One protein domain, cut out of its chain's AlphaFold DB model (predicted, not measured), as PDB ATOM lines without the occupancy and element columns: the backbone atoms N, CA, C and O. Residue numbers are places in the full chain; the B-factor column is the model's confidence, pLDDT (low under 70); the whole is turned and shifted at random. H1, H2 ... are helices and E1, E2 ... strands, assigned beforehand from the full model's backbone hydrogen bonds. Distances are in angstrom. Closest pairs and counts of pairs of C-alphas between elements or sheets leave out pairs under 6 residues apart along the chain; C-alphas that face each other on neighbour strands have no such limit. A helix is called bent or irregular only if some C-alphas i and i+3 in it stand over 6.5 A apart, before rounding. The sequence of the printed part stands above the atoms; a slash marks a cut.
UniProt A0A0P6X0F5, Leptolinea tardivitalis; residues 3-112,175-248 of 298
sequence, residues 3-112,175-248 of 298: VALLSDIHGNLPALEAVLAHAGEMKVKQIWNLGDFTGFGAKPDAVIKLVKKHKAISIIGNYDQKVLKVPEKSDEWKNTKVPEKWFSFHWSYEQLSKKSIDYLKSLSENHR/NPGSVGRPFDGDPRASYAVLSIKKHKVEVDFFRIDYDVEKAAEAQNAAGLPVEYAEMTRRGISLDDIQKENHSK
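AT A GLANCE: This is residues 3 to 112 and 175 to 248 of the 298 residues of a protein of Leptolinea tardivitalis (UniProt A0A0P6X0F5). A twisted sheet of four strands has helix H1 over one face and no helix on the other, and the turn of its hairpin E4 and E5, near Lys 198, lies at one end of the long axis. Beyond the opposite end of the strands lie two separate helix groups, H2 to H5 toward the E2 side and H6 to H8 toward the E5 side. The 184 printed residues run E1 H1 E2 H2 H3 H4 H5 E3 E4 E5 H6 H7 H8, of mixed class, with the sheet E2 E1 E4 E5 mixed too. The whole is compact, with a radius of gyration of the C-alphas of 16.3 A and spans of 52 by 37 by 26 A.

HOW THE PARTS SIT: The sheet's order is E2, residues 30 to 33, E1, residues 3 to 6, E4, residues 189 to 196, and E5, residues 201 to 208. E2 and E1 are parallel, with N 6 and O 32 within hydrogen-bond range at 2.8 A. E1 and E4 are antiparallel, with N 5 and O 192 at 2.8 A. E4 and E5 form an antiparallel hairpin, with N 193 and O 204 at 2.8 A. H1, residues 13 to 25, is on the sheet in two layers, helix over sheet, at a height of 7.6 A. E1, H1 and E2 make a strand-helix-strand unit, parallel strands joined through a helix, with a right-handed crossover. H1 and H2, residues 44 to 53, touch only at their ends, with C-alphas Leu 13 and Val 47 closest at 5.6 A. H3, residues 62 to 80, touches H4, residues 83 to 95, at a steep tilt of 59 degrees, with C-alphas Val 67 and Phe 89 closest at 4.7 A. H5, residues 98 to 106, only just touches H2, with 3 pairs of C-alphas within 8 A, the closest Asp 45 and Ser 100 at 6.3 A. H6, residues 212 to 221, and H7, residues 226 to 234, form a helical hairpin, with C-alphas Ala 216 and Ala 229 closest at 4.3 A. H8, residues 238 to 248, is about perpendicular to H7 at 75 degrees, with C-alphas Met 231 and Leu 238 closest at 6.5 A. Every O i to N i+4 pair is within range in the helices except H3, with 10 of 15.

IN THESE COORDINATES: E1 begins at C-alpha 3 (-53.011, 29.675, -2.701). H1 spans 18.6 A, H4 18.2 A, E4 22.7 A and E5 22.0 A. H3 spans 17.2 A and is irregular, with C-alphas 72 and 75 8.1 A apart and a kink of 115 degrees near residue 73. E3, residues 110 to 112, pairs with no named strand. H8 ends at C-alpha 248 (-18.230, 9.982, 15.780).

THE WHOLE: The C-alphas of Lys 198 and Lys 248 are the two farthest apart, 54.6 A. Residues 113 to 174 are not printed, and C-alphas 112 and 175 are 16.0 A apart across the cut. Of the links printed whole, none is long. No printed residue has pLDDT under 70.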
ATOM      1  N   VAL A   3     -54.400  29.318  -2.393       98.25
ATOM      2  CA  VAL A   3     -53.011  29.675  -2.701       98.25
ATOM      3  C   VAL A   3     -52.078  28.588  -2.202       98.25
ATOM      4  O   VAL A   3     -52.284  28.108  -1.094       98.25
ATOM      5  N   ALA A   4     -51.074  28.221  -2.994       98.75
ATOM      6  CA  ALA A   4     -49.946  27.434  -2.506       98.75
ATOM      7  C   ALA A   4     -48.889  28.380  -1.927       98.75
ATOM      8  O   ALA A   4     -48.445  29.295  -2.622       98.75
ATOM      9  N   LEU A   5     -48.516  28.160  -0.674       98.88
ATOM     10  CA  LEU A   5     -47.457  28.869   0.029       98.88
ATOM     11  C   LEU A   5     -46.229  27.966   0.129       98.88
ATOM     12  O   LEU A   5     -46.295  26.887   0.715       98.88
ATOM     13  N   LEU A   6     -45.140  28.422  -0.475       98.88
ATOM     14  CA  LEU A   6     -43.855  27.748  -0.571       98.88
ATOM     15  C   LEU A   6     -42.805  28.591   0.154       98.88
ATOM     16  O   LEU A   6     -42.922  29.817   0.219       98.88
ATOM     17  N   SER A   7     -41.770  27.932   0.655       98.75
ATOM     18  CA  SER A   7     -40.555  28.559   1.174       98.75
ATOM     19  C   SER A   7     -39.390  27.583   1.051       98.75
ATOM     20  O   SER A   7     -39.611  26.371   0.942       98.75
ATOM     21  N   ASP A   8     -38.163  28.103   1.090       98.75
ATOM     22  CA  ASP A   8     -36.951  27.316   1.325       98.75
ATOM     23  C   ASP A   8     -36.818  26.156   0.323       98.75
ATOM     24  O   ASP A   8     -36.759  24.981   0.692       98.75
ATOM     25  N   ILE A   9     -36.820  26.481  -0.973       98.81
ATOM     26  CA  ILE A   9     -36.699  25.503  -2.066       98.81
ATOM     27  C   ILE A   9     -35.253  25.012  -2.199       98.81
ATOM     28  O   ILE A   9     -35.042  23.865  -2.590       98.81
ATOM     29  N   HIS A  10     -34.262  25.858  -1.886       98.56
ATOM     30  CA  HIS A  10     -32.839  25.490  -1.801       98.56
ATOM     31  C   HIS A  10     -32.365  24.639  -2.990       98.56
ATOM     32  O   HIS A  10     -31.832  23.545  -2.829       98.56
ATOM     33  N   GLY A  11     -32.636  25.087  -4.221       98.38
ATOM     34  CA  GLY A  11     -32.178  24.420  -5.445       98.38
ATOM     35  C   GLY A  11     -32.696  22.989  -5.666       98.38
ATOM     36  O   GLY A  11     -32.213  22.318  -6.584       98.38
ATOM     37  N   ASN A  12     -33.654  22.511  -4.864       98.69
ATOM     38  CA  ASN A  12     -34.207  21.160  -4.931       98.69
ATOM     39  C   ASN A  12     -35.354  21.099  -5.954       98.69
ATOM     40  O   ASN A  12     -36.536  21.245  -5.637       98.69
ATOM     41  N   LEU A  13     -34.984  20.927  -7.226       98.62
ATOM     42  CA  LEU A  13     -35.941  20.884  -8.333       98.62
ATOM     43  C   LEU A  13     -36.946  19.716  -8.232       98.62
ATOM     44  O   LEU A  13     -38.130  19.998  -8.411       98.62
ATOM     45  N   PRO A  14     -36.549  18.462  -7.919       98.69
ATOM     46  CA  PRO A  14     -37.507  17.360  -7.778       98.69
ATOM     47  C   PRO A  14     -38.597  17.631  -6.732       98.69
ATOM     48  O   PRO A  14     -39.774  17.385  -6.993       98.69
ATOM     49  N   ALA A  15     -38.226  18.201  -5.581       98.81
ATOM     50  CA  ALA A  15     -39.185  18.579  -4.548       98.81
ATOM     51  C   ALA A  15     -40.151  19.677  -5.025       98.81
ATOM     52  O   ALA A  15     -41.365  19.568  -4.844       98.81
ATOM     53  N   LEU A  16     -39.633  20.714  -5.696       98.88
ATOM     54  CA  LEU A  16     -40.464  21.780  -6.258       98.88
ATOM     55  C   LEU A  16     -41.446  21.247  -7.313       98.88
ATOM     56  O   LEU A  16     -42.608  21.650  -7.324       98.88
ATOM     57  N   GLU A  17     -40.999  20.359  -8.200       98.81
ATOM     58  CA  GLU A  17     -41.851  19.738  -9.220       98.81
ATOM     59  C   GLU A  17     -43.006  18.955  -8.583       98.81
ATOM     60  O   GLU A  17     -44.158  19.143  -8.983       98.81
ATOM     61  N   ALA A  18     -42.720  18.151  -7.554       98.88
ATOM     62  CA  ALA A  18     -43.733  17.391  -6.823       98.88
ATOM     63  C   ALA A  18     -44.744  18.306  -6.107       98.88
ATOM     64  O   ALA A  18     -45.958  18.121  -6.235       98.88
ATOM     65  N   VAL A  19     -44.267  19.352  -5.421       98.88
ATOM     66  CA  VAL A  19     -45.132  20.337  -4.748       98.88
ATOM     67  C   VAL A  19     -46.029  21.068  -5.746       98.88
ATOM     68  O   VAL A  19     -47.222  21.231  -5.494       98.88
ATOM     69  N   LEU A  20     -45.496  21.496  -6.895       98.81
ATOM     70  CA  LEU A  20     -46.278  22.192  -7.920       98.81
ATOM     71  C   LEU A  20     -47.323  21.280  -8.577       98.81
ATOM     72  O   LEU A  20     -48.430  21.745  -8.857       98.81
ATOM     73  N   ALA A  21     -47.004  19.999  -8.785       98.69
ATOM     74  CA  ALA A  21     -47.958  19.011  -9.284       98.69
ATOM     75  C   ALA A  21     -49.138  18.851  -8.313       98.69
ATOM     76  O   ALA A  21     -50.289  19.082  -8.697       98.69
ATOM     77  N   HIS A  22     -48.853  18.590  -7.035       98.75
ATOM     78  CA  HIS A  22     -49.883  18.458  -6.006       98.75
ATOM     79  C   HIS A  22     -50.675  19.768  -5.803       98.75
ATOM     80  O   HIS A  22     -51.901  19.764  -5.679       98.75
ATOM     81  N   ALA A  23     -50.022  20.934  -5.847       98.56
ATOM     82  CA  ALA A  23     -50.711  22.224  -5.801       98.56
ATOM     83  C   ALA A  23     -51.711  22.392  -6.969       98.56
ATOM     84  O   ALA A  23     -52.806  22.941  -6.785       98.56
ATOM     85  N   GLY A  24     -51.367  21.880  -8.155       98.00
ATOM     86  CA  GLY A  24     -52.258  21.807  -9.314       98.00
ATOM     87  C   GLY A  24     -53.507  20.963  -9.051       98.00
ATOM     88  O   GLY A  24     -54.622  21.422  -9.318       98.00
ATOM     89  N   GLU A  25     -53.351  19.783  -8.448       98.12
ATOM     90  CA  GLU A  25     -54.463  18.909  -8.034       98.12
ATOM     91  C   GLU A  25     -55.378  19.593  -7.011       98.12
ATOM     92  O   GLU A  25     -56.608  19.522  -7.097       98.12
ATOM     93  N   MET A  26     -54.784  20.374  -6.105       98.12
ATOM     94  CA  MET A  26     -55.509  21.189  -5.132       98.12
ATOM     95  C   MET A  26     -56.227  22.393  -5.756       98.12
ATOM     96  O   MET A  26     -56.945  23.105  -5.037       98.12
ATOM     97  N   LYS A  27     -56.093  22.616  -7.071       97.25
ATOM     98  CA  LYS A  27     -56.704  23.719  -7.832       97.25
ATOM     99  C   LYS A  27     -56.368  25.082  -7.227       97.25
ATOM    100  O   LYS A  27     -57.238  25.958  -7.111       97.25
ATOM    101  N   VAL A  28     -55.120  25.258  -6.781       97.94
ATOM    102  CA  VAL A  28     -54.654  26.565  -6.307       97.94
ATOM    103  C   VAL A  28     -54.711  27.576  -7.453       97.94
ATOM    104  O   VAL A  28     -54.494  27.246  -8.615       97.94
ATOM    105  N   LYS A  29     -55.054  28.824  -7.132       97.38
ATOM    106  CA  LYS A  29     -55.184  29.909  -8.119       97.38
ATOM    107  C   LYS A  29     -53.926  30.762  -8.241       97.38
ATOM    108  O   LYS A  29     -53.806  31.516  -9.196       97.38
ATOM    109  N   GLN A  30     -53.051  30.692  -7.244       97.88
ATOM    110  CA  GLN A  30     -51.837  31.485  -7.146       97.88
ATOM    111  C   GLN A  30     -50.795  30.693  -6.360       97.88
ATOM    112  O   GLN A  30     -51.147  29.893  -5.489       97.88
ATOM    113  N   ILE A  31     -49.530  30.951  -6.665       98.75
ATOM    114  CA  ILE A  31     -48.374  30.449  -5.927       98.75
ATOM    115  C   ILE A  31     -47.676  31.641  -5.280       98.75
ATOM    116  O   ILE A  31     -47.507  32.687  -5.920       98.75
ATOM    117  N   TRP A  32     -47.304  31.471  -4.019       98.88
ATOM    118  CA  TRP A  32     -46.552  32.412  -3.199       98.88
ATOM    119  C   TRP A  32     -45.270  31.747  -2.726       98.88
ATOM    120  O   TRP A  32     -45.337  30.647  -2.186       98.88
ATOM    121  N   ASN A  33     -44.127  32.402  -2.921       98.88
ATOM    122  CA  ASN A  33     -42.828  31.905  -2.478       98.88
ATOM    123  C   ASN A  33     -42.179  32.882  -1.490       98.88
ATOM    124  O   ASN A  33     -42.020  34.063  -1.802       98.88
ATOM    125  N   LEU A  34     -41.780  32.388  -0.321       98.81
ATOM    126  CA  LEU A  34     -41.197  33.197   0.754       98.81
ATOM    127  C   LEU A  34     -39.668  33.322   0.678       98.81
ATOM    128  O   LEU A  34     -39.049  33.773   1.635       98.81
ATOM    129  N   GLY A  35     -39.067  32.982  -0.463       98.44
ATOM    130  CA  GLY A  35     -37.631  33.126  -0.702       98.44
ATOM    131  C   GLY A  35     -36.860  31.819  -0.543       98.44
ATOM    132  O   GLY A  35     -37.453  30.743  -0.461       98.44
ATOM    133  N   ASP A  36     -35.537  31.937  -0.570       98.69
ATOM    134  CA  ASP A  36     -34.571  30.840  -0.551       98.69
ATOM    135  C   ASP A  36     -34.803  29.857  -1.702       98.69
ATOM    136  O   ASP A  36     -35.071  28.664  -1.554       98.69
ATOM    137  N   PHE A  37     -34.700  30.403  -2.915       98.75
ATOM    138  CA  PHE A  37     -34.716  29.626  -4.152       98.75
ATOM    139  C   PHE A  37     -33.443  28.792  -4.306       98.75
ATOM    140  O   PHE A  37     -33.462  27.725  -4.923       98.75
ATOM    141  N   THR A  38     -32.327  29.330  -3.817       98.19
ATOM    142  CA  THR A  38     -30.960  28.871  -4.081       98.19
ATOM    143  C   THR A  38     -30.275  28.332  -2.826       98.19
ATOM    144  O   THR A  38     -30.816  28.435  -1.733       98.19
ATOM    145  N   GLY A  39     -29.078  27.758  -2.989       94.06
ATOM    146  CA  GLY A  39     -28.318  27.118  -1.914       94.06
ATOM    147  C   GLY A  39     -28.580  25.615  -1.825       94.06
ATOM    148  O   GLY A  39     -29.679  25.177  -2.116       94.06
ATOM    149  N   PHE A  40     -27.568  24.838  -1.432       96.31
ATOM    150  CA  PHE A  40     -27.553  23.393  -1.125       96.31
ATOM    151  C   PHE A  40     -28.000  22.398  -2.213       96.31
ATOM    152  O   PHE A  40     -27.423  21.318  -2.318       96.31
ATOM    153  N   GLY A  41     -29.028  22.692  -3.004       97.19
ATOM    154  CA  GLY A  41     -29.520  21.822  -4.065       97.19
ATOM    155  C   GLY A  41     -28.788  22.016  -5.390       97.19
ATOM    156  O   GLY A  41     -28.237  23.073  -5.693       97.19
ATOM    157  N   ALA A  42     -28.840  20.985  -6.230       97.94
ATOM    158  CA  ALA A  42     -28.075  20.908  -7.473       97.94
ATOM    159  C   ALA A  42     -28.687  21.665  -8.669       97.94
ATOM    160  O   ALA A  42     -28.142  21.611  -9.774       97.94
ATOM    161  N   LYS A  43     -29.859  22.298  -8.521       98.38
ATOM    162  CA  LYS A  43     -30.613  22.889  -9.646       98.38
ATOM    163  C   LYS A  43     -31.137  24.318  -9.375       98.38
ATOM    164  O   LYS A  43     -32.291  24.601  -9.714       98.38
ATOM    165  N   PRO A  44     -30.323  25.257  -8.848       98.56
ATOM    166  CA  PRO A  44     -30.787  26.598  -8.459       98.56
ATOM    167  C   PRO A  44     -31.377  27.410  -9.629       98.56
ATOM    168  O   PRO A  44     -32.457  27.986  -9.511       98.56
ATOM    169  N   ASP A  45     -30.732  27.412 -10.801       98.75
ATOM    170  CA  ASP A  45     -31.212  28.176 -11.966       98.75
ATOM    171  C   ASP A  45     -32.527  27.611 -12.537       98.75
ATOM    172  O   ASP A  45     -33.408  28.358 -12.972       98.75
ATOM    173  N   ALA A  46     -32.697  26.285 -12.501       98.81
ATOM    174  CA  ALA A  46     -33.923  25.630 -12.953       98.81
ATOM    175  C   ALA A  46     -35.096  25.897 -11.999       98.81
ATOM    176  O   ALA A  46     -36.203  26.159 -12.472       98.81
ATOM    177  N   VAL A  47     -34.847  25.910 -10.685       98.88
ATOM    178  CA  VAL A  47     -35.833  26.307  -9.667       98.88
ATOM    179  C   VAL A  47     -36.354  27.715  -9.947       98.88
ATOM    180  O   VAL A  47     -37.564  27.905 -10.079       98.88
ATOM    181  N   ILE A  48     -35.462  28.690 -10.145       98.88
ATOM    182  CA  ILE A  48     -35.856  30.077 -10.443       98.88
ATOM    183  C   ILE A  48     -36.706  30.145 -11.716       98.88
ATOM    184  O   ILE A  48     -37.774  30.767 -11.729       98.88
ATOM    185  N   LYS A  49     -36.277  29.471 -12.791       98.81
ATOM    186  CA  LYS A  49     -37.041  29.413 -14.047       98.81
ATOM    187  C   LYS A  49     -38.427  28.804 -13.846       98.81
ATOM    188  O   LYS A  49     -39.393  29.318 -14.413       98.81
ATOM    189  N   LEU A  50     -38.536  27.739 -13.054       98.75
ATOM    190  CA  LEU A  50     -39.793  27.036 -12.827       98.75
ATOM    191  C   LEU A  50     -40.768  27.865 -11.984       98.75
ATOM    192  O   LEU A  50     -41.934  27.989 -12.365       98.75
ATOM    193  N   VAL A  51     -40.299  28.498 -10.906       98.62
ATOM    194  CA  VAL A  51     -41.119  29.406 -10.087       98.62
ATOM    195  C   VAL A  51     -41.610  30.592 -10.926       98.62
ATOM    196  O   VAL A  51     -42.797  30.932 -10.915       98.62
ATOM    197  N   LYS A  52     -40.727  31.173 -11.748       98.19
ATOM    198  CA  LYS A  52     -41.062  32.290 -12.640       98.19
ATOM    199  C   LYS A  52     -42.057  31.887 -13.735       98.19
ATOM    200  O   LYS A  52     -42.986  32.642 -14.020       98.19
ATOM    201  N   LYS A  53     -41.922  30.684 -14.309       98.25
ATOM    202  CA  LYS A  53     -42.884  30.108 -15.270       98.25
ATOM    203  C   LYS A  53     -44.292  30.019 -14.676       98.25
ATOM    204  O   LYS A  53     -45.263  30.287 -15.380       98.25
ATOM    205  N   HIS A  54     -44.396  29.703 -13.387       98.12
ATOM    206  CA  HIS A  54     -45.661  29.630 -12.655       98.12
ATOM    207  C   HIS A  54     -46.178  30.985 -12.149       98.12
ATOM    208  O   HIS A  54     -47.214  31.029 -11.488       98.12
ATOM    209  N   LYS A  55     -45.497  32.094 -12.479       97.94
ATOM    210  CA  LYS A  55     -45.887  33.461 -12.095       97.94
ATOM    211  C   LYS A  55     -46.118  33.599 -10.584       97.94
ATOM    212  O   LYS A  55     -47.071  34.251 -10.149       97.94
ATOM    213  N   ALA A  56     -45.269  32.953  -9.785       98.44
ATOM    214  CA  ALA A  56     -45.352  33.060  -8.339       98.44
ATOM    215  C   ALA A  56     -45.057  34.493  -7.877       98.44
ATOM    216  O   ALA A  56     -44.116  35.128  -8.361       98.44
ATOM    217  N   ILE A  57     -45.826  34.974  -6.902       98.56
ATOM    218  CA  ILE A  57     -45.470  36.188  -6.160       98.56
ATOM    219  C   ILE A  57     -44.396  35.769  -5.168       98.56
ATOM    220  O   ILE A  57     -44.627  34.855  -4.378       98.56
ATOM    221  N   SER A  58     -43.224  36.385  -5.257       98.81
ATOM    222  CA  SER A  58     -42.056  35.946  -4.504       98.81
ATOM    223  C   SER A  58     -41.361  37.109  -3.818       98.81
ATOM    224  O   SER A  58     -41.326  38.208  -4.368       98.81
ATOM    225  N   ILE A  59     -40.781  36.832  -2.656       98.88
ATOM    226  CA  ILE A  59     -39.797  37.691  -1.989       98.88
ATOM    227  C   ILE A  59     -38.414  37.036  -2.057       98.88
ATOM    228  O   ILE A  59     -38.303  35.855  -2.391       98.88
ATOM    229  N   ILE A  60     -37.364  37.808  -1.786       98.69
ATOM    230  CA  ILE A  60     -35.994  37.291  -1.699       98.69
ATOM    231  C   ILE A  60     -35.733  36.694  -0.310       98.69
ATOM    232  O   ILE A  60     -36.149  37.274   0.693       98.69
ATOM    233  N   GLY A  61     -35.048  35.550  -0.251       98.56
ATOM    234  CA  GLY A  61     -34.592  34.956   1.006       98.56
ATOM    235  C   GLY A  61     -33.150  35.324   1.356       98.56
ATOM    236  O   GLY A  61     -32.433  35.966   0.576       98.56
ATOM    237  N   ASN A  62     -32.700  34.940   2.549       98.19
ATOM    238  CA  ASN A  62     -31.363  35.294   3.018       98.19
ATOM    239  C   ASN A  62     -30.260  34.521   2.269       98.19
ATOM    240  O   ASN A  62     -29.165  35.062   2.087       98.19
ATOM    241  N   TYR A  63     -30.515  33.287   1.815       97.69
ATOM    242  CA  TYR A  63     -29.571  32.554   0.965       97.69
ATOM    243  C   TYR A  63     -29.454  33.201  -0.404       97.69
ATOM    244  O   TYR A  63     -28.340  33.398  -0.885       97.69
ATOM    245  N   ASP A  64     -30.571  33.629  -0.990       98.56
ATOM    246  CA  ASP A  64     -30.555  34.319  -2.281       98.56
ATOM    247  C   ASP A  64     -29.749  35.626  -2.202       98.56
ATOM    248  O   ASP A  64     -28.930  35.913  -3.077       98.56
ATOM    249  N   GLN A  65     -29.910  36.396  -1.117       98.19
ATOM    250  CA  GLN A  65     -29.101  37.592  -0.864       98.19
ATOM    251  C   GLN A  65     -27.605  37.274  -0.741       98.19
ATOM    252  O   GLN A  65     -26.772  38.039  -1.233       98.19
ATOM    253  N   LYS A  66     -27.246  36.164  -0.083       97.69
ATOM    254  CA  LYS A  66     -25.847  35.729   0.054       97.69
ATOM    255  C   LYS A  66     -25.279  35.307  -1.301       97.69
ATOM    256  O   LYS A  66     -24.207  35.775  -1.669       97.69
ATOM    257  N   VAL A  67     -26.026  34.538  -2.090       98.06
ATOM    258  CA  VAL A  67     -25.650  34.156  -3.461       98.06
ATOM    259  C   VAL A  67     -25.401  35.390  -4.333       98.06
ATOM    260  O   VAL A  67     -24.366  35.475  -4.986       98.06
ATOM    261  N   LEU A  68     -26.278  36.398  -4.296       98.25
ATOM    262  CA  LEU A  68     -26.097  37.630  -5.077       98.25
ATOM    263  C   LEU A  68     -24.865  38.459  -4.676       98.25
ATOM    264  O   LEU A  68     -24.366  39.222  -5.500       98.25
ATOM    265  N   LYS A  69     -24.385  38.316  -3.436       97.62
ATOM    266  CA  LYS A  69     -23.215  39.029  -2.899       97.62
ATOM    267  C   LYS A  69     -21.887  38.310  -3.155       97.62
ATOM    268  O   LYS A  69     -20.842  38.904  -2.905       97.62
ATOM    269  N   VAL A  70     -21.895  37.076  -3.669       97.06
ATOM    270  CA  VAL A  70     -20.677  36.306  -3.998       97.06
ATOM    271  C   VAL A  70     -19.633  37.121  -4.779       97.06
ATOM    272  O   VAL A  70     -18.500  37.174  -4.299       97.06
ATOM    273  N   PRO A  71     -19.954  37.816  -5.891       96.38
ATOM    274  CA  PRO A  71     -18.947  38.580  -6.639       96.38
ATOM    275  C   PRO A  71     -18.283  39.717  -5.842       96.38
ATOM    276  O   PRO A  71     -17.195  40.148  -6.205       96.38
ATOM    277  N   GLU A  72     -18.901  40.193  -4.758       95.75
ATOM    278  CA  GLU A  72     -18.365  41.260  -3.897       95.75
ATOM    279  C   GLU A  72     -17.687  40.717  -2.630       95.75
ATOM    280  O   GLU A  72     -16.826  41.373  -2.049       95.75
ATOM    281  N   LYS A  73     -18.110  39.537  -2.162       93.75
ATOM    282  CA  LYS A  73     -17.774  39.002  -0.835       93.75
ATOM    283  C   LYS A  73     -16.938  37.730  -0.858       93.75
ATOM    284  O   LYS A  73     -16.563  37.258   0.212       93.75
ATOM    285  N   SER A  74     -16.637  37.183  -2.035       89.12
ATOM    286  CA  SER A  74     -15.976  35.882  -2.175       89.12
ATOM    287  C   SER A  74     -14.690  35.755  -1.353       89.12
ATOM    288  O   SER A  74     -14.561  34.831  -0.550       89.12
ATOM    289  N   ASP A  75     -13.780  36.723  -1.476       89.44
ATOM    290  CA  ASP A  75     -12.482  36.682  -0.787       89.44
ATOM    291  C   ASP A  75     -12.619  36.761   0.743       89.44
ATOM    292  O   ASP A  75     -11.896  36.089   1.483       89.44
ATOM    293  N   GLU A  76     -13.585  37.547   1.227       92.00
ATOM    294  CA  GLU A  76     -13.905  37.680   2.652       92.00
ATOM    295  C   GLU A  76     -14.538  36.391   3.197       92.00
ATOM    296  O   GLU A  76     -14.135  35.870   4.240       92.00
ATOM    297  N   TRP A  77     -15.546  35.854   2.507       92.88
ATOM    298  CA  TRP A  77     -16.339  34.727   3.001       92.88
ATOM    299  C   TRP A  77     -15.628  33.393   2.929       92.88
ATOM    300  O   TRP A  77     -15.854  32.564   3.809       92.88
ATOM    301  N   LYS A  78     -14.713  33.223   1.974       88.94
ATOM    302  CA  LYS A  78     -13.865  32.033   1.885       88.94
ATOM    303  C   LYS A  78     -13.113  31.739   3.191       88.94
ATOM    304  O   LYS A  78     -12.880  30.575   3.492       88.94
ATOM    305  N   ASN A  79     -12.772  32.774   3.966       88.38
ATOM    306  CA  ASN A  79     -12.004  32.645   5.210       88.38
ATOM    307  C   ASN A  79     -12.826  32.874   6.492       88.38
ATOM    308  O   ASN A  79     -12.328  32.629   7.584       88.38
ATOM    309  N   THR A  80     -14.061  33.378   6.387       88.94
ATOM    310  CA  THR A  80     -14.873  33.780   7.556       88.94
ATOM    311  C   THR A  80     -16.141  32.952   7.742       88.94
ATOM    312  O   THR A  80     -16.763  33.010   8.805       88.94
ATOM    313  N   LYS A  81     -16.568  32.199   6.725       88.69
ATOM    314  CA  LYS A  81     -17.754  31.342   6.789       88.69
ATOM    315  C   LYS A  81     -17.354  29.883   6.949       88.69
ATOM    316  O   LYS A  81     -16.295  29.462   6.500       88.69
ATOM    317  N   VAL A  82     -18.267  29.112   7.540       88.81
ATOM    318  CA  VAL A  82     -18.219  27.646   7.519       88.81
ATOM    319  C   VAL A  82     -18.038  27.194   6.059       88.81
ATOM    320  O   VAL A  82     -18.849  27.628   5.226       88.81
ATOM    321  N   PRO A  83     -17.004  26.392   5.727       90.50
ATOM    322  CA  PRO A  83     -16.645  26.064   4.345       90.50
ATOM    323  C   PRO A  83     -17.816  25.530   3.524       90.50
ATOM    324  O   PRO A  83     -18.044  25.975   2.400       90.50
ATOM    325  N   GLU A  84     -18.627  24.658   4.119       91.62
ATOM    326  CA  GLU A  84     -19.807  24.082   3.491       91.62
ATOM    327  C   GLU A  84     -20.866  25.158   3.231       91.62
ATOM    328  O   GLU A  84     -21.467  25.178   2.167       91.62
ATOM    329  N   LYS A  85     -21.090  26.122   4.130       92.38
ATOM    330  CA  LYS A  85     -22.050  27.213   3.863       92.38
ATOM    331  C   LYS A  85     -21.532  28.150   2.764       92.38
ATOM    332  O   LYS A  85     -22.302  28.546   1.896       92.38
ATOM    333  N   TRP A  86     -20.233  28.464   2.761       93.69
ATOM    334  CA  TRP A  86     -19.598  29.248   1.696       93.69
ATOM    335  C   TRP A  86     -19.734  28.577   0.323       93.69
ATOM    336  O   TRP A  86     -20.158  29.224  -0.638       93.69
ATOM    337  N   PHE A  87     -19.432  27.279   0.248       94.44
ATOM    338  CA  PHE A  87     -19.503  26.515  -0.994       94.44
ATOM    339  C   PHE A  87     -20.910  26.552  -1.599       94.44
ATOM    340  O   PHE A  87     -21.053  26.772  -2.799       94.44
ATOM    341  N   SER A  88     -21.947  26.443  -0.761       96.12
ATOM    342  CA  SER A  88     -23.352  26.572  -1.167       96.12
ATOM    343  C   SER A  88     -23.627  27.890  -1.900       96.12
ATOM    344  O   SER A  88     -24.250  27.884  -2.966       96.12
ATOM    345  N   PHE A  89     -23.130  29.020  -1.378       96.62
ATOM    346  CA  PHE A  89     -23.332  30.333  -2.000       96.62
ATOM    347  C   PHE A  89     -22.579  30.450  -3.323       96.62
ATOM    348  O   PHE A  89     -23.173  30.795  -4.346       96.62
ATOM    349  N   HIS A  90     -21.279  30.148  -3.291       96.69
ATOM    350  CA  HIS A  90     -20.391  30.299  -4.435       96.69
ATOM    351  C   HIS A  90     -20.826  29.403  -5.593       96.69
ATOM    352  O   HIS A  90     -21.050  29.884  -6.701       96.69
ATOM    353  N   TRP A  91     -21.017  28.106  -5.328       97.88
ATOM    354  CA  TRP A  91     -21.445  27.157  -6.348       97.88
ATOM    355  C   TRP A  91     -22.799  27.552  -6.936       97.88
ATOM    356  O   TRP A  91     -22.947  27.568  -8.157       97.88
ATOM    357  N   SER A  92     -23.765  27.945  -6.094       98.06
ATOM    358  CA  SER A  92     -25.073  28.389  -6.583       98.06
ATOM    359  C   SER A  92     -24.941  29.575  -7.531       98.06
ATOM    360  O   SER A  92     -25.540  29.527  -8.601       98.06
ATOM    361  N   TYR A  93     -24.149  30.596  -7.179       98.25
ATOM    362  CA  TYR A  93     -23.927  31.777  -8.020       98.25
ATOM    363  C   TYR A  93     -23.373  31.404  -9.400       98.25
ATOM    364  O   TYR A  93     -23.931  31.829 -10.410       98.25
ATOM    365  N   GLU A  94     -22.352  30.546  -9.443       98.00
ATOM    366  CA  GLU A  94     -21.728  30.076 -10.689       98.00
ATOM    367  C   GLU A  94     -22.707  29.317 -11.600       98.00
ATOM    368  O   GLU A  94     -22.564  29.325 -12.821       98.00
ATOM    369  N   GLN A  95     -23.731  28.674 -11.028       98.44
ATOM    370  CA  GLN A  95     -24.755  27.974 -11.807       98.44
ATOM    371  C   GLN A  95     -25.890  28.879 -12.305       98.44
ATOM    372  O   GLN A  95     -26.715  28.433 -13.109       98.44
ATOM    373  N   LEU A  96     -25.993  30.124 -11.830       98.69
ATOM    374  CA  LEU A  96     -27.085  31.011 -12.217       98.69
ATOM    375  C   LEU A  96     -26.830  31.672 -13.569       98.69
ATOM    376  O   LEU A  96     -25.812  32.309 -13.821       98.69
ATOM    377  N   SER A  97     -27.843  31.630 -14.431       98.69
ATOM    378  CA  SER A  97     -27.851  32.462 -15.628       98.69
ATOM    379  C   SER A  97     -28.028  33.938 -15.265       98.69
ATOM    380  O   SER A  97     -28.709  34.280 -14.294       98.69
ATOM    381  N   LYS A  98     -27.534  34.842 -16.123       98.44
ATOM    382  CA  LYS A  98     -27.744  36.292 -15.961       98.44
ATOM    383  C   LYS A  98     -29.223  36.649 -15.745       98.44
ATOM    384  O   LYS A  98     -29.548  37.445 -14.877       98.44
ATOM    385  N   LYS A  99     -30.139  36.004 -16.480       98.62
ATOM    386  CA  LYS A  99     -31.593  36.226 -16.353       98.62
ATOM    387  C   LYS A  99     -32.147  35.834 -14.978       98.62
ATOM    388  O   LYS A  99     -33.127  36.438 -14.541       98.62
ATOM    389  N   SER A 100     -31.578  34.813 -14.341       98.75
ATOM    390  CA  SER A 100     -31.961  34.390 -12.991       98.75
ATOM    391  C   SER A 100     -31.375  35.321 -11.937       98.75
ATOM    392  O   SER A 100     -32.100  35.719 -11.032       98.75
ATOM    393  N   ILE A 101     -30.124  35.758 -12.110       98.75
ATOM    394  CA  ILE A 101     -29.503  36.794 -11.269       98.75
ATOM    395  C   ILE A 101     -30.324  38.091 -11.317       98.75
ATOM    396  O   ILE A 101     -30.700  38.619 -10.273       98.75
ATOM    397  N   ASP A 102     -30.657  38.575 -12.516       98.69
ATOM    398  CA  ASP A 102     -31.464  39.786 -12.713       98.69
ATOM    399  C   ASP A 102     -32.863  39.641 -12.086       98.69
ATOM    400  O   ASP A 102     -33.407  40.598 -11.540       98.69
ATOM    401  N   TYR A 103     -33.444  38.435 -12.125       98.81
ATOM    402  CA  TYR A 103     -34.714  38.158 -11.458       98.81
ATOM    403  C   TYR A 103     -34.588  38.229  -9.935       98.81
ATOM    404  O   TYR A 103     -35.377  38.943  -9.323       98.81
ATOM    405  N   LEU A 104     -33.600  37.564  -9.328       98.75
ATOM    406  CA  LEU A 104     -33.395  37.628  -7.877       98.75
ATOM    407  C   LEU A 104     -33.152  39.071  -7.410       98.75
ATOM    408  O   LEU A 104     -33.762  39.502  -6.440       98.75
ATOM    409  N   LYS A 105     -32.352  39.856  -8.149       98.56
ATOM    410  CA  LYS A 105     -32.117  41.286  -7.868       98.56
ATOM    411  C   LYS A 105     -33.384  42.146  -7.925       98.56
ATOM    412  O   LYS A 105     -33.404  43.226  -7.346       98.56
ATOM    413  N   SER A 106     -34.416  41.699  -8.642       98.38
ATOM    414  CA  SER A 106     -35.692  42.417  -8.751       98.38
ATOM    415  C   SER A 106     -36.677  42.117  -7.617       98.38
ATOM    416  O   SER A 106     -37.692  42.802  -7.507       98.38
ATOM    417  N   LEU A 107     -36.411  41.093  -6.801       98.62
ATOM    418  CA  LEU A 107     -37.289  40.695  -5.703       98.62
ATOM    419  C   LEU A 107     -37.125  41.635  -4.504       98.62
ATOM    420  O   LEU A 107     -36.016  42.037  -4.156       98.62
ATOM    421  N   SER A 108     -38.236  41.956  -3.845       97.94
ATOM    422  CA  SER A 108     -38.231  42.702  -2.588       97.94
ATOM    423  C   SER A 108     -38.001  41.770  -1.396       97.94
ATOM    424  O   SER A 108     -38.334  40.588  -1.444       97.94
ATOM    425  N   GLU A 109     -37.467  42.307  -0.297       97.31
ATOM    426  CA  GLU A 109     -37.318  41.565   0.972       97.31
ATOM    427  C   GLU A 109     -38.663  41.235   1.619       97.31
ATOM    428  O   GLU A 109     -38.824  40.203   2.260       97.31
ATOM    429  N   ASN A 110     -39.640  42.122   1.435       97.50
ATOM    430  CA  ASN A 110     -40.982  41.964   1.963       97.50
ATOM    431  C   ASN A 110     -42.009  42.272   0.876       97.50
ATOM    432  O   ASN A 110     -41.766  43.081  -0.024       97.50
ATOM    433  N   HIS A 111     -43.184  41.665   0.995       98.12
ATOM    434  CA  HIS A 111     -44.323  41.929   0.118       98.12
ATOM    435  C   HIS A 111     -45.603  42.044   0.937       98.12
ATOM    436  O   HIS A 111     -45.743  41.424   1.991       98.12
ATOM    437  N   ARG A 112     -46.549  42.858   0.470       98.19
ATOM    438  CA  ARG A 112     -47.842  43.036   1.134       98.19
ATOM    439  C   ARG A 112     -48.966  42.814   0.145       98.19
ATOM    440  O   ARG A 112     -48.971  43.387  -0.936       98.19
ATOM    441  N   ASN A 175     -45.845  29.450   8.828       98.62
ATOM    442  CA  ASN A 175     -44.678  28.967   8.112       98.62
ATOM    443  C   ASN A 175     -45.015  27.657   7.403       98.62
ATOM    444  O   ASN A 175     -45.472  26.737   8.077       98.62
ATOM    445  N   PRO A 176     -44.845  27.555   6.070       98.62
ATOM    446  CA  PRO A 176     -45.183  26.349   5.319       98.62
ATOM    447  C   PRO A 176     -44.194  25.188   5.535       98.62
ATOM    448  O   PRO A 176     -44.408  24.107   4.985       98.62
ATOM    449  N   GLY A 177     -43.126  25.398   6.307       98.25
ATOM    450  CA  GLY A 177     -41.946  24.546   6.337       98.25
ATOM    451  C   GLY A 177     -41.078  24.774   5.101       98.25
ATOM    452  O   GLY A 177     -41.210  25.783   4.405       98.25
ATOM    453  N   SER A 178     -40.195  23.823   4.815       98.62
ATOM    454  CA  SER A 178     -39.304  23.889   3.658       98.62
ATOM    455  C   SER A 178     -39.700  22.921   2.548       98.62
ATOM    456  O   SER A 178     -39.889  21.725   2.781       98.62
ATOM    457  N   VAL A 179     -39.752  23.433   1.315       98.81
ATOM    458  CA  VAL A 179     -39.960  22.608   0.120       98.81
ATOM    459  C   VAL A 179     -38.759  21.698  -0.118       98.81
ATOM    460  O   VAL A 179     -38.941  20.524  -0.414       98.81
ATOM    461  N   GLY A 180     -37.538  22.225  -0.024       97.81
ATOM    462  CA  GLY A 180     -36.345  21.515  -0.489       97.81
ATOM    463  C   GLY A 180     -35.390  21.026   0.589       97.81
ATOM    464  O   GLY A 180     -34.469  20.275   0.262       97.81
ATOM    465  N   ARG A 181     -35.564  21.468   1.837       96.81
ATOM    466  CA  ARG A 181     -34.599  21.288   2.926       96.81
ATOM    467  C   ARG A 181     -35.279  21.251   4.312       96.81
ATOM    468  O   ARG A 181     -34.956  22.082   5.152       96.81
ATOM    469  N   PRO A 182     -36.222  20.339   4.586       94.50
ATOM    470  CA  PRO A 182     -36.839  20.226   5.914       94.50
ATOM    471  C   PRO A 182     -35.795  19.939   7.009       94.50
ATOM    472  O   PRO A 182     -34.742  19.369   6.719       94.50
ATOM    473  N   PHE A 183     -36.079  20.360   8.247       93.44
ATOM    474  CA  PHE A 183     -35.193  20.197   9.415       93.44
ATOM    475  C   PHE A 183     -35.737  19.265  10.499       93.44
ATOM    476  O   PHE A 183     -35.056  19.010  11.486       93.44
ATOM    477  N   ASP A 184     -36.946  18.746  10.326       92.56
ATOM    478  CA  ASP A 184     -37.672  18.023  11.365       92.56
ATOM    479  C   ASP A 184     -37.556  16.492  11.265       92.56
ATOM    480  O   ASP A 184     -38.340  15.761  11.866       92.56
ATOM    481  N   GLY A 185     -36.579  15.992  10.506       95.25
ATOM    482  CA  GLY A 185     -36.311  14.563  10.329       95.25
ATOM    483  C   GLY A 185     -37.234  13.856   9.331       95.25
ATOM    484  O   GLY A 185     -37.113  12.646   9.146       95.25
ATOM    485  N   ASP A 186     -38.144  14.584   8.678       97.38
ATOM    486  CA  ASP A 186     -38.980  14.078   7.588       97.38
ATOM    487  C   ASP A 186     -38.473  14.648   6.249       97.38
ATOM    488  O   ASP A 186     -38.635  15.845   6.001       97.38
ATOM    489  N   PRO A 187     -37.864  13.829   5.365       97.62
ATOM    490  CA  PRO A 187     -37.255  14.310   4.125       97.62
ATOM    491  C   PRO A 187     -38.269  14.749   3.063       97.62
ATOM    492  O   PRO A 187     -37.863  15.322   2.048       97.62
ATOM    493  N   ARG A 188     -39.569  14.491   3.259       98.69
ATOM    494  CA  ARG A 188     -40.626  14.908   2.329       98.69
ATOM    495  C   ARG A 188     -40.737  16.426   2.279       98.69
ATOM    496  O   ARG A 188     -40.615  17.110   3.296       98.69
ATOM    497  N   ALA A 189     -41.051  16.943   1.095       98.75
ATOM    498  CA  ALA A 189     -41.215  18.373   0.878       98.75
ATOM    499  C   ALA A 189     -42.387  18.909   1.711       98.75
ATOM    500  O   ALA A 189     -43.471  18.322   1.696       98.75
ATOM    501  N   SER A 190     -42.190  20.027   2.410       98.81
ATOM    502  CA  SER A 190     -43.236  20.701   3.180       98.81
ATOM    503  C   SER A 190     -43.726  21.944   2.443       98.81
ATOM    504  O   SER A 190     -42.934  22.751   1.955       98.81
ATOM    505  N   TYR A 191     -45.044  22.110   2.357       98.88
ATOM    506  CA  TYR A 191     -45.657  23.362   1.912       98.88
ATOM    507  C   TYR A 191     -47.063  23.516   2.512       98.88
ATOM    508  O   TYR A 191     -47.601  22.578   3.108       98.88
ATOM    509  N   ALA A 192     -47.692  24.682   2.343       98.81
ATOM    510  CA  ALA A 192     -49.055  24.913   2.825       98.81
ATOM    511  C   ALA A 192     -50.009  25.374   1.721       98.81
ATOM    512  O   ALA A 192     -49.626  26.068   0.778       98.81
ATOM    513  N   VAL A 193     -51.293  25.057   1.874       98.81
ATOM    514  CA  VAL A 193     -52.372  25.628   1.066       98.81
ATOM    515  C   VAL A 193     -53.243  26.525   1.929       98.81
ATOM    516  O   VAL A 193     -53.807  26.095   2.931       98.81
ATOM    517  N   LEU A 194     -53.392  27.781   1.509       98.50
ATOM    518  CA  LEU A 194     -54.207  28.773   2.201       98.50
ATOM    519  C   LEU A 194     -55.523  28.976   1.453       98.50
ATOM    520  O   LEU A 194     -55.537  29.393   0.290       98.50
ATOM    521  N   SER A 195     -56.642  28.757   2.139       98.06
ATOM    522  CA  SER A 195     -57.986  29.082   1.656       98.06
ATOM    523  C   SER A 195     -58.508  30.345   2.344       98.06
ATOM    524  O   SER A 195     -59.086  30.309   3.428       98.06
ATOM    525  N   ILE A 196     -58.338  31.490   1.680       96.38
ATOM    526  CA  ILE A 196     -58.688  32.815   2.209       96.38
ATOM    527  C   ILE A 196     -60.090  33.223   1.732       96.38
ATOM    528  O   ILE A 196     -60.334  33.502   0.545       96.38
ATOM    529  N   LYS A 197     -61.042  33.257   2.666       95.12
ATOM    530  CA  LYS A 197     -62.437  33.705   2.502       95.12
ATOM    531  C   LYS A 197     -62.631  35.047   3.229       95.12
ATOM    532  O   LYS A 197     -61.733  35.537   3.893       95.12
ATOM    533  N   LYS A 198     -63.804  35.682   3.096       92.44
ATOM    534  CA  LYS A 198     -64.053  37.028   3.671       92.44
ATOM    535  C   LYS A 198     -63.924  37.047   5.206       92.44
ATOM    536  O   LYS A 198     -63.438  38.000   5.783       92.44
ATOM    537  N   HIS A 199     -64.312  35.975   5.885       91.88
ATOM    538  CA  HIS A 199     -64.300  35.935   7.355       91.88
ATOM    539  C   HIS A 199     -63.579  34.708   7.912       91.88
ATOM    540  O   HIS A 199     -63.734  34.380   9.079       91.88
ATOM    541  N   LYS A 200     -62.817  34.000   7.071       94.69
ATOM    542  CA  LYS A 200     -62.138  32.764   7.456       94.69
ATOM    543  C   LYS A 200     -60.868  32.578   6.640       94.69
ATOM    544  O   LYS A 200     -60.889  32.800   5.428       94.69
ATOM    545  N   VAL A 201     -59.816  32.133   7.306       95.88
ATOM    546  CA  VAL A 201     -58.590  31.612   6.703       95.88
ATOM    547  C   VAL A 201     -58.477  30.167   7.166       95.88
ATOM    548  O   VAL A 201     -58.602  29.895   8.356       95.88
ATOM    549  N   GLU A 202     -58.323  29.247   6.224       97.75
ATOM    550  CA  GLU A 202     -58.007  27.841   6.491       97.75
ATOM    551  C   GLU A 202     -56.597  27.584   5.951       97.75
ATOM    552  O   GLU A 202     -56.258  28.100   4.879       97.75
ATOM    553  N   VAL A 203     -55.790  26.841   6.705       98.31
ATOM    554  CA  VAL A 203     -54.401  26.511   6.376       98.31
ATOM    555  C   VAL A 203     -54.260  25.001   6.470       98.31
ATOM    556  O   VAL A 203     -54.509  24.433   7.530       98.31
ATOM    557  N   ASP A 204     -53.868  24.378   5.366       98.56
ATOM    558  CA  ASP A 204     -53.613  22.944   5.284       98.56
ATOM    559  C   ASP A 204     -52.117  22.738   5.011       98.56
ATOM    560  O   ASP A 204     -51.614  23.197   3.980       98.56
ATOM    561  N   PHE A 205     -51.403  22.085   5.929       98.56
ATOM    562  CA  PHE A 205     -49.995  21.717   5.754       98.56
ATOM    563  C   PHE A 205     -49.887  20.357   5.076       98.56
ATOM    564  O   PHE A 205     -50.627  19.431   5.408       98.56
ATOM    565  N   PHE A 206     -48.948  20.229   4.146       98.69
ATOM    566  CA  PHE A 206     -48.739  19.005   3.387       98.69
ATOM    567  C   PHE A 206     -47.285  18.572   3.441       98.69
ATOM    568  O   PHE A 206     -46.381  19.394   3.308       98.69
ATOM    569  N   ARG A 207     -47.104  17.255   3.539       98.56
ATOM    570  CA  ARG A 207     -45.851  16.562   3.255       98.56
ATOM    571  C   ARG A 207     -45.993  15.824   1.940       98.56
ATOM    572  O   ARG A 207     -46.915  15.023   1.793       98.56
ATOM    573  N   ILE A 208     -45.114  16.127   0.996       98.69
ATOM    574  CA  ILE A 208     -45.178  15.626  -0.372       98.69
ATOM    575  C   ILE A 208     -43.970  14.738  -0.636       98.69
ATOM    576  O   ILE A 208     -42.823  15.181  -0.527       98.69
ATOM    577  N   ASP A 209     -44.247  13.486  -0.993       98.62
ATOM    578  CA  ASP A 209     -43.229  12.562  -1.473       98.62
ATOM    579  C   ASP A 209     -42.633  13.077  -2.788       98.62
ATOM    580  O   ASP A 209     -43.338  13.544  -3.685       98.62
ATOM    581  N   TYR A 210     -41.316  12.972  -2.907       98.69
ATOM    582  CA  TYR A 210     -40.580  13.207  -4.140       98.69
ATOM    583  C   TYR A 210     -39.410  12.228  -4.206       98.69
ATOM    584  O   TYR A 210     -39.117  11.515  -3.247       98.69
ATOM    585  N   ASP A 211     -38.737  12.182  -5.350       98.38
ATOM    586  CA  ASP A 211     -37.560  11.338  -5.531       98.38
ATOM    587  C   ASP A 211     -36.346  11.941  -4.797       98.38
ATOM    588  O   ASP A 211     -35.559  12.709  -5.360       98.38
ATOM    589  N   VAL A 212     -36.264  11.642  -3.496       98.44
ATOM    590  CA  VAL A 212     -35.212  12.106  -2.579       98.44
ATOM    591  C   VAL A 212     -33.839  11.623  -3.036       98.44
ATOM    592  O   VAL A 212     -32.889  12.408  -3.045       98.44
ATOM    593  N   GLU A 213     -33.733  10.367  -3.476       98.12
ATOM    594  CA  GLU A 213     -32.464   9.818  -3.958       98.12
ATOM    595  C   GLU A 213     -32.009  10.505  -5.238       98.12
ATOM    596  O   GLU A 213     -30.860  10.924  -5.314       98.12
ATOM    597  N   LYS A 214     -32.899  10.762  -6.199       97.69
ATOM    598  CA  LYS A 214     -32.540  11.540  -7.392       97.69
ATOM    599  C   LYS A 214     -32.053  12.950  -7.055       97.69
ATOM    600  O   LYS A 214     -31.164  13.467  -7.734       97.69
ATOM    601  N   ALA A 215     -32.627  13.601  -6.039       98.31
ATOM    602  CA  ALA A 215     -32.141  14.900  -5.577       98.31
ATOM    603  C   ALA A 215     -30.733  14.789  -4.959       98.31
ATOM    604  O   ALA A 215     -29.844  15.557  -5.335       98.31
ATOM    605  N   ALA A 216     -30.517  13.794  -4.096       98.38
ATOM    606  CA  ALA A 216     -29.237  13.514  -3.444       98.38
ATOM    607  C   ALA A 216     -28.132  13.123  -4.442       98.38
ATOM    608  O   ALA A 216     -27.015  13.641  -4.402       98.38
ATOM    609  N   GLU A 217     -28.440  12.252  -5.397       97.94
ATOM    610  CA  GLU A 217     -27.536  11.860  -6.477       97.94
ATOM    611  C   GLU A 217     -27.179  13.044  -7.374       97.94
ATOM    612  O   GLU A 217     -26.022  13.186  -7.766       97.94
ATOM    613  N   ALA A 218     -28.131  13.940  -7.656       97.88
ATOM    614  CA  ALA A 218     -27.844  15.157  -8.404       97.88
ATOM    615  C   ALA A 218     -26.881  16.089  -7.649       97.88
ATOM    616  O   ALA A 218     -26.058  16.735  -8.297       97.88
ATOM    617  N   GLN A 219     -26.956  16.155  -6.314       98.38
ATOM    618  CA  GLN A 219     -25.994  16.903  -5.493       98.38
ATOM    619  C   GLN A 219     -24.593  16.284  -5.582       98.38
ATOM    620  O   GLN A 219     -23.631  16.998  -5.868       98.38
ATOM    621  N   ASN A 220     -24.487  14.959  -5.455       97.50
ATOM    622  CA  ASN A 220     -23.211  14.246  -5.587       97.50
ATOM    623  C   ASN A 220     -22.601  14.414  -6.988       97.50
ATOM    624  O   ASN A 220     -21.427  14.750  -7.126       97.50
ATOM    625  N   ALA A 221     -23.406  14.246  -8.040       97.44
ATOM    626  CA  ALA A 221     -22.966  14.399  -9.428       97.44
ATOM    627  C   ALA A 221     -22.542  15.839  -9.768       97.44
ATOM    628  O   ALA A 221     -21.745  16.052 -10.679       97.44
ATOM    629  N   ALA A 222     -23.065  16.827  -9.040       96.25
ATOM    630  CA  ALA A 222     -22.683  18.231  -9.150       96.25
ATOM    631  C   ALA A 222     -21.385  18.585  -8.393       96.25
ATOM    632  O   ALA A 222     -20.935  19.730  -8.476       96.25
ATOM    633  N   GLY A 223     -20.793  17.630  -7.665       96.31
ATOM    634  CA  GLY A 223     -19.605  17.853  -6.838       96.31
ATOM    635  C   GLY A 223     -19.883  18.700  -5.594       96.31
ATOM    636  O   GLY A 223     -18.983  19.386  -5.113       96.31
ATOM    637  N   LEU A 224     -21.128  18.706  -5.106       96.44
ATOM    638  CA  LEU A 224     -21.473  19.355  -3.843       96.44
ATOM    639  C   LEU A 224     -20.959  18.523  -2.650       96.44
ATOM    640  O   LEU A 224     -20.793  17.309  -2.794       96.44
ATOM    641  N   PRO A 225     -20.725  19.146  -1.477       96.06
ATOM    642  CA  PRO A 225     -20.376  18.435  -0.251       96.06
ATOM    643  C   PRO A 225     -21.339  17.282   0.049       96.06
ATOM    644  O   PRO A 225     -22.556  17.413  -0.117       96.06
ATOM    645  N   VAL A 226     -20.788  16.156   0.505       94.75
ATOM    646  CA  VAL A 226     -21.541  14.912   0.742       94.75
ATOM    647  C   VAL A 226     -22.632  15.093   1.797       94.75
ATOM    648  O   VAL A 226     -23.703  14.492   1.698       94.75
ATOM    649  N   GLU A 227     -22.409  16.000   2.748       95.81
ATOM    650  CA  GLU A 227     -23.352  16.374   3.796       95.81
ATOM    651  C   GLU A 227     -24.664  16.890   3.203       95.81
ATOM    652  O   GLU A 227     -25.719  16.695   3.794       95.81
ATOM    653  N   TYR A 228     -24.652  17.514   2.021       97.44
ATOM    654  CA  TYR A 228     -25.879  18.038   1.421       97.44
ATOM    655  C   TYR A 228     -26.814  16.917   0.976       97.44
ATOM    656  O   TYR A 228     -28.022  17.002   1.199       97.44
ATOM    657  N   ALA A 229     -26.252  15.858   0.387       97.56
ATOM    658  CA  ALA A 229     -27.002  14.665   0.020       97.56
ATOM    659  C   ALA A 229     -27.541  13.954   1.268       97.56
ATOM    660  O   ALA A 229     -28.688  13.511   1.284       97.56
ATOM    661  N   GLU A 230     -26.751  13.884   2.341       97.00
ATOM    662  CA  GLU A 230     -27.210  13.339   3.622       97.00
ATOM    663  C   GLU A 230     -28.340  14.172   4.245       97.00
ATOM    664  O   GLU A 230     -29.328  13.599   4.706       97.00
ATOM    665  N   MET A 231     -28.246  15.506   4.207       97.00
ATOM    666  CA  MET A 231     -29.304  16.409   4.676       97.00
ATOM    667  C   MET A 231     -30.602  16.160   3.915       97.00
ATOM    668  O   MET A 231     -31.654  16.020   4.531       97.00
ATOM    669  N   THR A 232     -30.527  16.064   2.586       97.62
ATOM    670  CA  THR A 232     -31.687  15.801   1.725       97.62
ATOM    671  C   THR A 232     -32.316  14.440   2.018       97.62
ATOM    672  O   THR A 232     -33.536  14.356   2.142       97.62
ATOM    673  N   ARG A 233     -31.510  13.391   2.210       97.81
ATOM    674  CA  ARG A 233     -32.002  12.043   2.546       97.81
ATOM    675  C   ARG A 233     -32.680  11.957   3.904       97.81
ATOM    676  O   ARG A 233     -33.619  11.186   4.076       97.81
ATOM    677  N   ARG A 234     -32.163  12.700   4.879       97.19
ATOM    678  CA  ARG A 234     -32.565  12.581   6.284       97.19
ATOM    679  C   ARG A 234     -33.556  13.653   6.728       97.19
ATOM    680  O   ARG A 234     -34.172  13.479   7.770       97.19
ATOM    681  N   GLY A 235     -33.691  14.750   5.983       96.44
ATOM    682  CA  GLY A 235     -34.519  15.891   6.372       96.44
ATOM    683  C   GLY A 235     -34.017  16.594   7.634       96.44
ATOM    684  O   GLY A 235     -34.817  16.937   8.499       96.44
ATOM    685  N   ILE A 236     -32.697  16.765   7.774       95.50
ATOM    686  CA  ILE A 236     -32.072  17.425   8.935       95.50
ATOM    687  C   ILE A 236     -31.143  18.565   8.514       95.50
ATOM    688  O   ILE A 236     -30.727  18.676   7.355       95.50
ATOM    689  N   SER A 237     -30.802  19.425   9.472       94.38
ATOM    690  CA  SER A 237     -29.932  20.571   9.228       94.38
ATOM    691  C   SER A 237     -28.466  20.159   9.007       94.38
ATOM    692  O   SER A 237     -28.012  19.102   9.443       94.38
ATOM    693  N   LEU A 238     -27.697  21.039   8.352       93.25
ATOM    694  CA  LEU A 238     -26.244  20.858   8.208       93.25
ATOM    695  C   LEU A 238     -25.562  20.823   9.582       93.25
ATOM    696  O   LEU A 238     -24.648  20.034   9.804       93.25
ATOM    697  N   ASP A 239     -26.026  21.672  10.499       91.62
ATOM    698  CA  ASP A 239     -25.441  21.805  11.828       91.62
ATOM    699  C   ASP A 239     -25.624  20.498  12.628       91.62
ATOM    700  O   ASP A 239     -24.747  20.126  13.404       91.62
ATOM    701  N   ASP A 240     -26.713  19.753  12.408       93.12
ATOM    702  CA  ASP A 240     -26.939  18.456  13.061       93.12
ATOM    703  C   ASP A 240     -26.058  17.346  12.484       93.12
ATOM    704  O   ASP A 240     -25.476  16.578  13.251       93.12
ATOM    705  N   ILE A 241     -25.851  17.316  11.162       92.19
ATOM    706  CA  ILE A 241     -24.867  16.408  10.546       92.19
ATOM    707  C   ILE A 241     -23.468  16.679  11.091       92.19
ATOM    708  O   ILE A 241     -22.759  15.754  11.488       92.19
ATOM    709  N   GLN A 242     -23.078  17.951  11.163       88.88
ATOM    710  CA  GLN A 242     -21.769  18.329  11.679       88.88
ATOM    711  C   GLN A 242     -21.607  17.891  13.140       88.88
ATOM    712  O   GLN A 242     -20.590  17.278  13.467       88.88
ATOM    713  N   LYS A 243     -22.601  18.108  14.012       89.69
ATOM    714  CA  LYS A 243     -22.561  17.624  15.409       89.69
ATOM    715  C   LYS A 243     -22.387  16.105  15.497       89.69
ATOM    716  O   LYS A 243     -21.609  15.622  16.326       89.69
ATOM    717  N   GLU A 244     -23.088  15.343  14.659       89.75
ATOM    718  CA  GLU A 244     -22.965  13.883  14.621       89.75
ATOM    719  C   GLU A 244     -21.579  13.428  14.153       89.75
ATOM    720  O   GLU A 244     -21.009  12.510  14.746       89.75
ATOM    721  N   ASN A 245     -21.019  14.078  13.132       86.12
ATOM    722  CA  ASN A 245     -19.699  13.743  12.599       86.12
ATOM    723  C   ASN A 245     -18.594  14.000  13.631       86.12
ATOM    724  O   ASN A 245     -17.819  13.087  13.912       86.12
ATOM    725  N   HIS A 246     -18.610  15.156  14.304       83.69
ATOM    726  CA  HIS A 246     -17.674  15.452  15.398       83.69
ATOM    727  C   HIS A 246     -17.804  14.442  16.552       83.69
ATOM    728  O   HIS A 246     -16.812  14.015  17.138       83.69
ATOM    729  N   SER A 247     -19.031  14.018  16.875       81.19
ATOM    730  CA  SER A 247     -19.268  13.023  17.929       81.19
ATOM    731  C   SER A 247     -18.722  11.638  17.561       81.19
ATOM    732  O   SER A 247     -18.253  10.912  18.437       81.19
ATOM    733  N   LYS A 248     -18.791  11.248  16.281       78.56
ATOM    734  CA  LYS A 248     -18.230   9.982  15.780       78.56
ATOM    735  C   LYS A 248     -16.706  10.015  15.741       78.56
ATOM    736  O   LYS A 248     -16.088   9.019  16.101       78.56
TER     737      LYS A 248